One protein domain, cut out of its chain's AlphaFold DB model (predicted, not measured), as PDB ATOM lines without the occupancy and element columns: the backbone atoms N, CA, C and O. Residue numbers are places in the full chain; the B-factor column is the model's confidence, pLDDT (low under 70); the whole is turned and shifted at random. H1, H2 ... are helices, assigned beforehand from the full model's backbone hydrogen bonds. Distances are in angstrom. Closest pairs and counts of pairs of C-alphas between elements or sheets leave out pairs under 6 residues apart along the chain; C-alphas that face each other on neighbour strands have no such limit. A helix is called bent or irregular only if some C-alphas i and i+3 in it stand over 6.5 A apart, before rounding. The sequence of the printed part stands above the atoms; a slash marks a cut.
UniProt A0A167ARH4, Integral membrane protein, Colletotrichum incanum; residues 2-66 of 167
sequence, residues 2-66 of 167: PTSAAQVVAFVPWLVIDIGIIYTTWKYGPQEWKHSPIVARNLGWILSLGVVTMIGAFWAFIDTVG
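AT A GLANCE: This is residues 2 to 66 of the 167 residues of the protein "Integral membrane protein" of Colletotrichum incanum (UniProt A0A167ARH4). The model is a long helical hairpin, opened as a narrow V: H1 and H2 meet near the turn that joins them, and their other ends spread from each other. The longest axis runs along both helices, and residues 3 to 9, 13 to 21 and 52 to 66 stand free. The printed part has 65 residues with two named helices, H1 then H2, and no named strand; the class is all helix. It is loose, with a radius of gyration of the C-alphas of 15.6 A, and flat, spanning 45 by 26 by 12 A.

IN THESE COORDINATES: H2, the longest helix by residues, has 29, residues 37 to 65, and measures 40.8 A from C-alpha 37 at (173.530, 157.909, 154.710) to C-alpha 65 at (163.151, 166.626, 116.249). It has a kink of 61 degrees near residue 44 and is irregular: C-alphas 41 and 44 are 7.9 A apart. H1, residues 5 to 31, measures 40.1 A and begins with C-alpha 5 at (177.770, 150.214, 110.565). It has a kink of 33 degrees near residue 25 and is irregular too, with C-alphas 27 and 30 at 7.2 A.

HOW THE PARTS SIT: H2 touches H1 with residues 39 to 47 alone, and H1 touches H2 with residues 22 to 31 alone. The closest C-alphas of the two are those of Ala 40 and Pro 30, 4.2 A apart. Their lines, both rough ones, stand at a shallow tilt of 23 degrees and run opposite ways; the two helices form a hairpin. Of the O i to N i+4 pairs, 23 of 25 in H2 and 19 of 23 in H1 are within hydrogen-bond range.

THE WHOLE: The two C-alphas farthest apart are those of Ser 4 and His 35, 46.1 A. The link from H1 to H2, five residues, is tight. The printed part has no cut. The mean pLDDT of the printed part is 88.4, and residues 2 to 3 are under 70.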
ATOM      1  N   PRO A   2     170.925 152.618 115.390       60.72
ATOM      2  CA  PRO A   2     172.031 153.054 114.545       60.72
ATOM      3  C   PRO A   2     171.719 152.756 113.074       60.72
ATOM      4  O   PRO A   2     171.348 151.637 112.727       60.72
ATOM      5  N   THR A   3     171.838 153.769 112.223       69.38
ATOM      6  CA  THR A   3     171.465 153.726 110.800       69.38
ATOM      7  C   THR A   3     172.630 153.326 109.895       69.38
ATOM      8  O   THR A   3     172.448 153.115 108.700       69.38
ATOM      9  N   SER A   4     173.839 153.184 110.452       78.12
ATOM     10  CA  SER A   4     175.040 152.771 109.722       78.12
ATOM     11  C   SER A   4     175.957 151.884 110.567       78.12
ATOM     12  O   SER A   4     175.982 151.979 111.796       78.12
ATOM     13  N   ALA A   5     176.771 151.058 109.904       78.88
ATOM     14  CA  ALA A   5     177.770 150.214 110.565       78.88
ATOM     15  C   ALA A   5     178.767 151.034 111.409       78.88
ATOM     16  O   ALA A   5     179.148 150.610 112.496       78.88
ATOM     17  N   ALA A   6     179.123 152.242 110.957       77.12
ATOM     18  CA  ALA A   6     179.989 153.154 111.704       77.12
ATOM     19  C   ALA A   6     179.376 153.568 113.055       77.12
ATOM     20  O   ALA A   6     180.076 153.602 114.064       77.12
ATOM     21  N   GLN A   7     178.065 153.824 113.094       77.00
ATOM     22  CA  GLN A   7     177.364 154.139 114.341       77.00
ATOM     23  C   GLN A   7     177.311 152.938 115.289       77.00
ATOM     24  O   GLN A   7     177.484 153.112 116.487       77.00
ATOM     25  N   VAL A   8     177.116 151.719 114.777       80.94
ATOM     26  CA  VAL A   8     177.137 150.504 115.614       80.94
ATOM     27  C   VAL A   8     178.504 150.330 116.275       80.94
ATOM     28  O   VAL A   8     178.583 150.134 117.486       80.94
ATOM     29  N   VAL A   9     179.578 150.451 115.490       84.50
ATOM     30  CA  VAL A   9     180.955 150.293 115.978       84.50
ATOM     31  C   VAL A   9     181.335 151.385 116.979       84.50
ATOM     32  O   VAL A   9     182.100 151.114 117.896       84.50
ATOM     33  N   ALA A  10     180.787 152.596 116.849       78.75
ATOM     34  CA  ALA A  10     181.022 153.671 117.809       78.75
ATOM     35  C   ALA A  10     180.175 153.524 119.087       78.75
ATOM     36  O   ALA A  10     180.700 153.638 120.192       78.75
ATOM     37  N   PHE A  11     178.871 153.260 118.959       81.94
ATOM     38  CA  PHE A  11     177.934 153.328 120.083       81.94
ATOM     39  C   PHE A  11     177.907 152.069 120.946       81.94
ATOM     40  O   PHE A  11     177.713 152.178 122.153       81.94
ATOM     41  N   VAL A  12     178.107 150.877 120.373       87.31
ATOM     42  CA  VAL A  12     178.048 149.628 121.153       87.31
ATOM     43  C   VAL A  12     179.172 149.551 122.195       87.31
ATOM     44  O   VAL A  12     178.857 149.291 123.357       87.31
ATOM     45  N   PRO A  13     180.452 149.819 121.866       90.25
ATOM     46  CA  PRO A  13     181.506 149.855 122.880       90.25
ATOM     47  C   PRO A  13     181.253 150.919 123.947       90.25
ATOM     48  O   PRO A  13     181.506 150.673 125.123       90.25
ATOM     49  N   TRP A  14     180.708 152.072 123.549       86.44
ATOM     50  CA  TRP A  14     180.382 153.150 124.478       86.44
ATOM     51  C   TRP A  14     179.308 152.732 125.483       86.44
ATOM     52  O   TRP A  14     179.511 152.851 126.686       86.44
ATOM     53  N   LEU A  15     178.238 152.092 125.004       89.50
ATOM     54  CA  LEU A  15     177.185 151.547 125.857       89.50
ATOM     55  C   LEU A  15     177.726 150.513 126.857       89.50
ATOM     56  O   LEU A  15     177.309 150.483 128.013       89.50
ATOM     57  N   VAL A  16     178.667 149.663 126.433       92.81
ATOM     58  CA  VAL A  16     179.311 148.687 127.330       92.81
ATOM     59  C   VAL A  16     180.117 149.393 128.424       92.81
ATOM     60  O   VAL A  16     180.057 148.984 129.587       92.81
ATOM     61  N   ILE A  17     180.835 150.464 128.077       91.06
ATOM     62  CA  ILE A  17     181.564 151.290 129.048       91.06
ATOM     63  C   ILE A  17     180.584 151.934 130.037       91.06
ATOM     64  O   ILE A  17     180.810 151.841 131.244       91.06
ATOM     65  N   ASP A  18     179.473 152.499 129.561       89.75
ATOM     66  CA  ASP A  18     178.458 153.135 130.411       89.75
ATOM     67  C   ASP A  18     177.831 152.147 131.403       89.75
ATOM     68  O   ASP A  18     177.674 152.462 132.584       89.75
ATOM     69  N   ILE A  19     177.553 150.910 130.975       92.75
ATOM     70  CA  ILE A  19     177.099 149.837 131.875       92.75
ATOM     71  C   ILE A  19     178.145 149.573 132.969       92.75
ATOM     72  O   ILE A  19     177.796 149.435 134.144       92.75
ATOM     73  N   GLY A  20     179.431 149.541 132.606       93.25
ATOM     74  CA  GLY A  20     180.532 149.412 133.559       93.25
ATOM     75  C   GLY A  20     180.600 150.577 134.553       93.25
ATOM     76  O   GLY A  20     180.777 150.360 135.757       93.25
ATOM     77  N   ILE A  21     180.401 151.810 134.084       90.25
ATOM     78  CA  ILE A  21     180.373 153.015 134.926       90.25
ATOM     79  C   ILE A  21     179.186 152.968 135.896       90.25
ATOM     80  O   ILE A  21     179.361 153.204 137.092       90.25
ATOM     81  N   ILE A  22     177.992 152.592 135.434       91.69
ATOM     82  CA  ILE A  22     176.808 152.449 136.296       91.69
ATOM     83  C   ILE A  22     177.040 151.361 137.348       91.69
ATOM     84  O   ILE A  22     176.785 151.585 138.533       91.69
ATOM     85  N   TYR A  23     177.570 150.203 136.945       92.44
ATOM     86  CA  TYR A  23     177.858 149.100 137.861       92.44
ATOM     87  C   TYR A  23     178.867 149.496 138.946       92.44
ATOM     88  O   TYR A  23     178.643 149.254 140.134       92.44
ATOM     89  N   THR A  24     179.974 150.130 138.557       91.69
ATOM     90  CA  THR A  24     181.001 150.580 139.509       91.69
ATOM     91  C   THR A  24     180.475 151.679 140.429       91.69
ATOM     92  O   THR A  24     180.725 151.626 141.633       91.69
ATOM     93  N   THR A  25     179.668 152.608 139.910       90.44
ATOM     94  CA  THR A  25     179.007 153.650 140.712       90.44
ATOM     95  C   THR A  25     178.040 153.040 141.722       90.44
ATOM     96  O   THR A  25     178.047 153.421 142.890       90.44
ATOM     97  N   TRP A  26     177.245 152.049 141.321       91.00
ATOM     98  CA  TRP A  26     176.320 151.369 142.225       91.00
ATOM     99  C   TRP A  26     177.050 150.590 143.329       91.00
ATOM    100  O   TRP A  26     176.654 150.655 144.493       91.00
ATOM    101  N   LYS A  27     178.143 149.894 142.986       90.69
ATOM    102  CA  LYS A  27     178.895 149.046 143.922       90.69
ATOM    103  C   LYS A  27     179.788 149.832 144.886       90.69
ATOM    104  O   LYS A  27     179.837 149.504 146.070       90.69
ATOM    105  N   TYR A  28     180.515 150.834 144.391       89.81
ATOM    106  CA  TYR A  28     181.526 151.565 145.168       89.81
ATOM    107  C   TYR A  28     181.066 152.959 145.605       89.81
ATOM    108  O   TYR A  28     181.563 153.480 146.602       89.81
ATOM    109  N   GLY A  29     180.068 153.541 144.937       85.56
ATOM    110  CA  GLY A  29     179.549 154.872 145.251       85.56
ATOM    111  C   GLY A  29     179.079 155.073 146.697       85.56
ATOM    112  O   GLY A  29     179.359 156.142 147.238       85.56
ATOM    113  N   PRO A  30     178.454 154.100 147.400       88.44
ATOM    114  CA  PRO A  30     178.034 154.304 148.790       88.44
ATOM    115  C   PRO A  30     179.180 154.686 149.741       88.44
ATOM    116  O   PRO A  30     178.939 155.335 150.758       88.44
ATOM    117  N   GLN A  31     180.428 154.333 149.407       85.94
ATOM    118  CA  GLN A  31     181.611 154.673 150.203       85.94
ATOM    119  C   GLN A  31     181.964 156.167 150.144       85.94
ATOM    120  O   GLN A  31     182.491 156.702 151.120       85.94
ATOM    121  N   GLU A  32     181.628 156.845 149.046       83.12
ATOM    122  CA  GLU A  32     181.820 158.292 148.863       83.12
ATOM    123  C   GLU A  32     180.723 159.106 149.573       83.12
ATOM    124  O   GLU A  32     180.928 160.243 150.002       83.12
ATOM    125  N   TRP A  33     179.550 158.500 149.776       84.38
ATOM    126  CA  TRP A  33     178.383 159.134 150.396       84.38
ATOM    127  C   TRP A  33     178.300 158.931 151.917       84.38
ATOM    128  O   TRP A  33     177.224 159.052 152.497       84.38
ATOM    129  N   LYS A  34     179.427 158.694 152.610       83.38
ATOM    130  CA  LYS A  34     179.462 158.566 154.088       83.38
ATOM    131  C   LYS A  34     178.867 159.774 154.820       83.38
ATOM    132  O   LYS A  34     178.307 159.622 155.899       83.38
ATOM    133  N   HIS A  35     178.967 160.956 154.219       85.38
ATOM    134  CA  HIS A  35     178.405 162.197 154.750       85.38
ATOM    135  C   HIS A  35     176.867 162.279 154.628       85.38
ATOM    136  O   HIS A  35     176.255 163.091 155.314       85.38
ATOM    137  N   SER A  36     176.232 161.454 153.781       88.50
ATOM    138  CA  SER A  36     174.774 161.397 153.601       88.50
ATOM    139  C   SER A  36     174.280 159.942 153.507       88.50
ATOM    140  O   SER A  36     174.164 159.373 152.413       88.50
ATOM    141  N   PRO A  37     173.935 159.317 154.651       86.31
ATOM    142  CA  PRO A  37     173.530 157.909 154.710       86.31
ATOM    143  C   PRO A  37     172.272 157.585 153.895       86.31
ATOM    144  O   PRO A  37     172.103 156.455 153.436       86.31
ATOM    145  N   ILE A  38     171.384 158.567 153.706       90.25
ATOM    146  CA  ILE A  38     170.156 158.411 152.914       90.25
ATOM    147  C   ILE A  38     170.509 158.171 151.444       90.25
ATOM    148  O   ILE A  38     169.955 157.264 150.825       90.25
ATOM    149  N   VAL A  39     171.462 158.931 150.898       89.69
ATOM    150  CA  VAL A  39     171.903 158.776 149.505       89.69
ATOM    151  C   VAL A  39     172.668 157.466 149.339       89.69
ATOM    152  O   VAL A  39     172.368 156.705 148.425       89.69
ATOM    153  N   ALA A  40     173.578 157.141 150.263       88.88
ATOM    154  CA  ALA A  40     174.370 155.911 150.204       88.88
ATOM    155  C   ALA A  40     173.506 154.635 150.149       88.88
ATOM    156  O   ALA A  40     173.810 153.715 149.391       88.88
ATOM    157  N   ARG A  41     172.409 154.583 150.921       89.56
ATOM    158  CA  ARG A  41     171.498 153.420 150.978       89.56
ATOM    159  C   ARG A  41     170.559 153.324 149.777       89.56
ATOM    160  O   ARG A  41     170.167 152.221 149.411       89.56
ATOM    161  N   ASN A  42     170.206 154.456 149.172       92.62
ATOM    162  CA  ASN A  42     169.258 154.522 148.055       92.62
ATOM    163  C   ASN A  42     169.941 154.749 146.698       92.62
ATOM    164  O   ASN A  42     169.256 154.969 145.703       92.62
ATOM    165  N   LEU A  43     171.274 154.678 146.632       90.62
ATOM    166  CA  LEU A  43     172.041 155.043 145.440       90.62
ATOM    167  C   LEU A  43     171.613 154.258 144.194       90.62
ATOM    168  O   LEU A  43     171.456 154.848 143.133       90.62
ATOM    169  N   GLY A  44     171.360 152.951 144.328       90.00
ATOM    170  CA  GLY A  44     170.860 152.130 143.220       90.00
ATOM    171  C   GLY A  44     169.527 152.638 142.666       90.00
ATOM    172  O   GLY A  44     169.399 152.823 141.462       90.00
ATOM    173  N   TRP A  45     168.574 152.963 143.544       90.81
ATOM    174  CA  TRP A  45     167.283 153.527 143.142       90.81
ATOM    175  C   TRP A  45     167.417 154.896 142.482       90.81
ATOM    176  O   TRP A  45     166.759 155.145 141.478       90.81
ATOM    177  N   ILE A  46     168.283 155.762 143.014       92.38
ATOM    178  CA  ILE A  46     168.551 157.084 142.437       92.38
ATOM    179  C   ILE A  46     169.115 156.937 141.018       92.38
ATOM    180  O   ILE A  46     168.641 157.604 140.100       92.38
ATOM    181  N   LEU A  47     170.084 156.034 140.822       91.31
ATOM    182  CA  LEU A  47     170.669 155.759 139.509       91.31
ATOM    183  C   LEU A  47     169.628 155.192 138.539       91.31
ATOM    184  O   LEU A  47     169.487 155.708 137.433       91.31
ATOM    185  N   SER A  48     168.865 154.175 138.948       92.00
ATOM    186  CA  SER A  48     167.830 153.573 138.101       92.00
ATOM    187  C   SER A  48     166.744 154.575 137.718       92.00
ATOM    188  O   SER A  48     166.368 154.643 136.551       92.00
ATOM    189  N   LEU A  49     166.273 155.387 138.669       94.94
ATOM    190  CA  LEU A  49     165.291 156.434 138.400       94.94
ATOM    191  C   LEU A  49     165.847 157.470 137.417       94.94
ATOM    192  O   LEU A  49     165.145 157.853 136.482       94.94
ATOM    193  N   GLY A  50     167.107 157.883 137.583       92.69
ATOM    194  CA  GLY A  50     167.779 158.797 136.660       92.69
ATOM    195  C   GLY A  50     167.861 158.236 135.240       92.69
ATOM    196  O   GLY A  50     167.466 158.916 134.296       92.69
ATOM    197  N   VAL A  51     168.286 156.976 135.089       92.69
ATOM    198  CA  VAL A  51     168.371 156.293 133.787       92.69
ATOM    199  C   VAL A  51     166.999 156.204 133.120       92.69
ATOM    200  O   VAL A  51     166.855 156.608 131.970       92.69
ATOM    201  N   VAL A  52     165.973 155.732 133.835       95.06
ATOM    202  CA  VAL A  52     164.608 155.622 133.291       95.06
ATOM    203  C   VAL A  52     164.063 156.993 132.883       95.06
ATOM    204  O   VAL A  52     163.485 157.130 131.805       95.06
ATOM    205  N   THR A  53     164.294 158.022 133.701       94.94
ATOM    206  CA  THR A  53     163.860 159.393 133.398       94.94
ATOM    207  C   THR A  53     164.556 159.938 132.153       94.94
ATOM    208  O   THR A  53     163.894 160.518 131.295       94.94
ATOM    209  N   MET A  54     165.869 159.725 132.010       93.00
ATOM    210  CA  MET A  54     166.618 160.172 130.829       93.00
ATOM    211  C   MET A  54     166.218 159.413 129.565       93.00
ATOM    212  O   MET A  54     166.068 160.038 128.521       93.00
ATOM    213  N   ILE A  55     165.950 158.106 129.651       93.00
ATOM    214  CA  ILE A  55     165.404 157.337 128.522       93.00
ATOM    215  C   ILE A  55     164.077 157.948 128.056       93.00
ATOM    216  O   ILE A  55     163.898 158.174 126.862       93.00
ATOM    217  N   GLY A  56     163.170 158.263 128.987       94.69
ATOM    218  CA  GLY A  56     161.897 158.911 128.663       94.69
ATOM    219  C   GLY A  56     162.078 160.297 128.038       94.69
ATOM    220  O   GLY A  56     161.453 160.599 127.022       94.69
ATOM    221  N   ALA A  57     162.969 161.118 128.598       92.81
ATOM    222  CA  ALA A  57     163.269 162.451 128.077       92.81
ATOM    223  C   ALA A  57     163.870 162.398 126.663       92.81
ATOM    224  O   ALA A  57     163.449 163.149 125.784       92.81
ATOM    225  N   PHE A  58     164.816 161.489 126.418       92.19
ATOM    226  CA  PHE A  58     165.426 161.306 125.103       92.19
ATOM    227  C   PHE A  58     164.436 160.753 124.092       92.19
ATOM    228  O   PHE A  58     164.452 161.186 122.943       92.19
ATOM    229  N   TRP A  59     163.550 159.850 124.507       92.50
ATOM    230  CA  TRP A  59     162.518 159.332 123.620       92.50
ATOM    231  C   TRP A  59     161.540 160.432 123.196       92.50
ATOM    232  O   TRP A  59     161.342 160.636 122.000       92.50
ATOM    233  N   ALA A  60     161.045 161.227 124.149       94.00
ATOM    234  CA  ALA A  60     160.208 162.387 123.853       94.00
ATOM    235  C   ALA A  60     160.931 163.400 122.947       94.00
ATOM    236  O   ALA A  60     160.340 163.934 122.014       94.00
ATOM    237  N   PHE A  61     162.226 163.644 123.174       92.50
ATOM    238  CA  PHE A  61     163.002 164.558 122.338       92.50
ATOM    239  C   PHE A  61     163.178 164.030 120.907       92.50
ATOM    240  O   PHE A  61     162.988 164.781 119.948       92.50
ATOM    241  N   ILE A  62     163.475 162.736 120.743       92.81
ATOM    242  CA  ILE A  62     163.543 162.076 119.432       92.81
ATOM    243  C   ILE A  62     162.225 162.243 118.669       92.81
ATOM    244  O   ILE A  62     162.267 162.553 117.480       92.81
ATOM    245  N   ASP A  63     161.078 162.121 119.338       92.38
ATOM    246  CA  ASP A  63     159.769 162.311 118.705       92.38
ATOM    247  C   ASP A  63     159.535 163.764 118.247       92.38
ATOM    248  O   ASP A  63     158.807 163.996 117.284       92.38
ATOM    249  N   THR A  64     160.184 164.753 118.878       92.19
ATOM    250  CA  THR A  64     160.045 166.172 118.491       92.19
ATOM    251  C   THR A  64     160.916 166.601 117.313       92.19
ATOM    252  O   THR A  64     160.459 167.371 116.469       92.19
ATOM    253  N   VAL A  65     162.174 166.150 117.252       88.19
ATOM    254  CA  VAL A  65     163.151 166.626 116.249       88.19
ATOM    255  C   VAL A  65     163.574 165.549 115.248       88.19
ATOM    256  O   VAL A  65     164.304 165.839 114.303       88.19
ATOM    257  N   GLY A  66     163.119 164.310 115.435       87.94
ATOM    258  CA  GLY A  66     163.537 163.146 114.662       87.94
ATOM    259  C   GLY A  66     164.865 162.555 115.145       87.94
ATOM    260  O   GLY A  66     165.669 163.205 115.813       87.94
TER     261      GLY A  66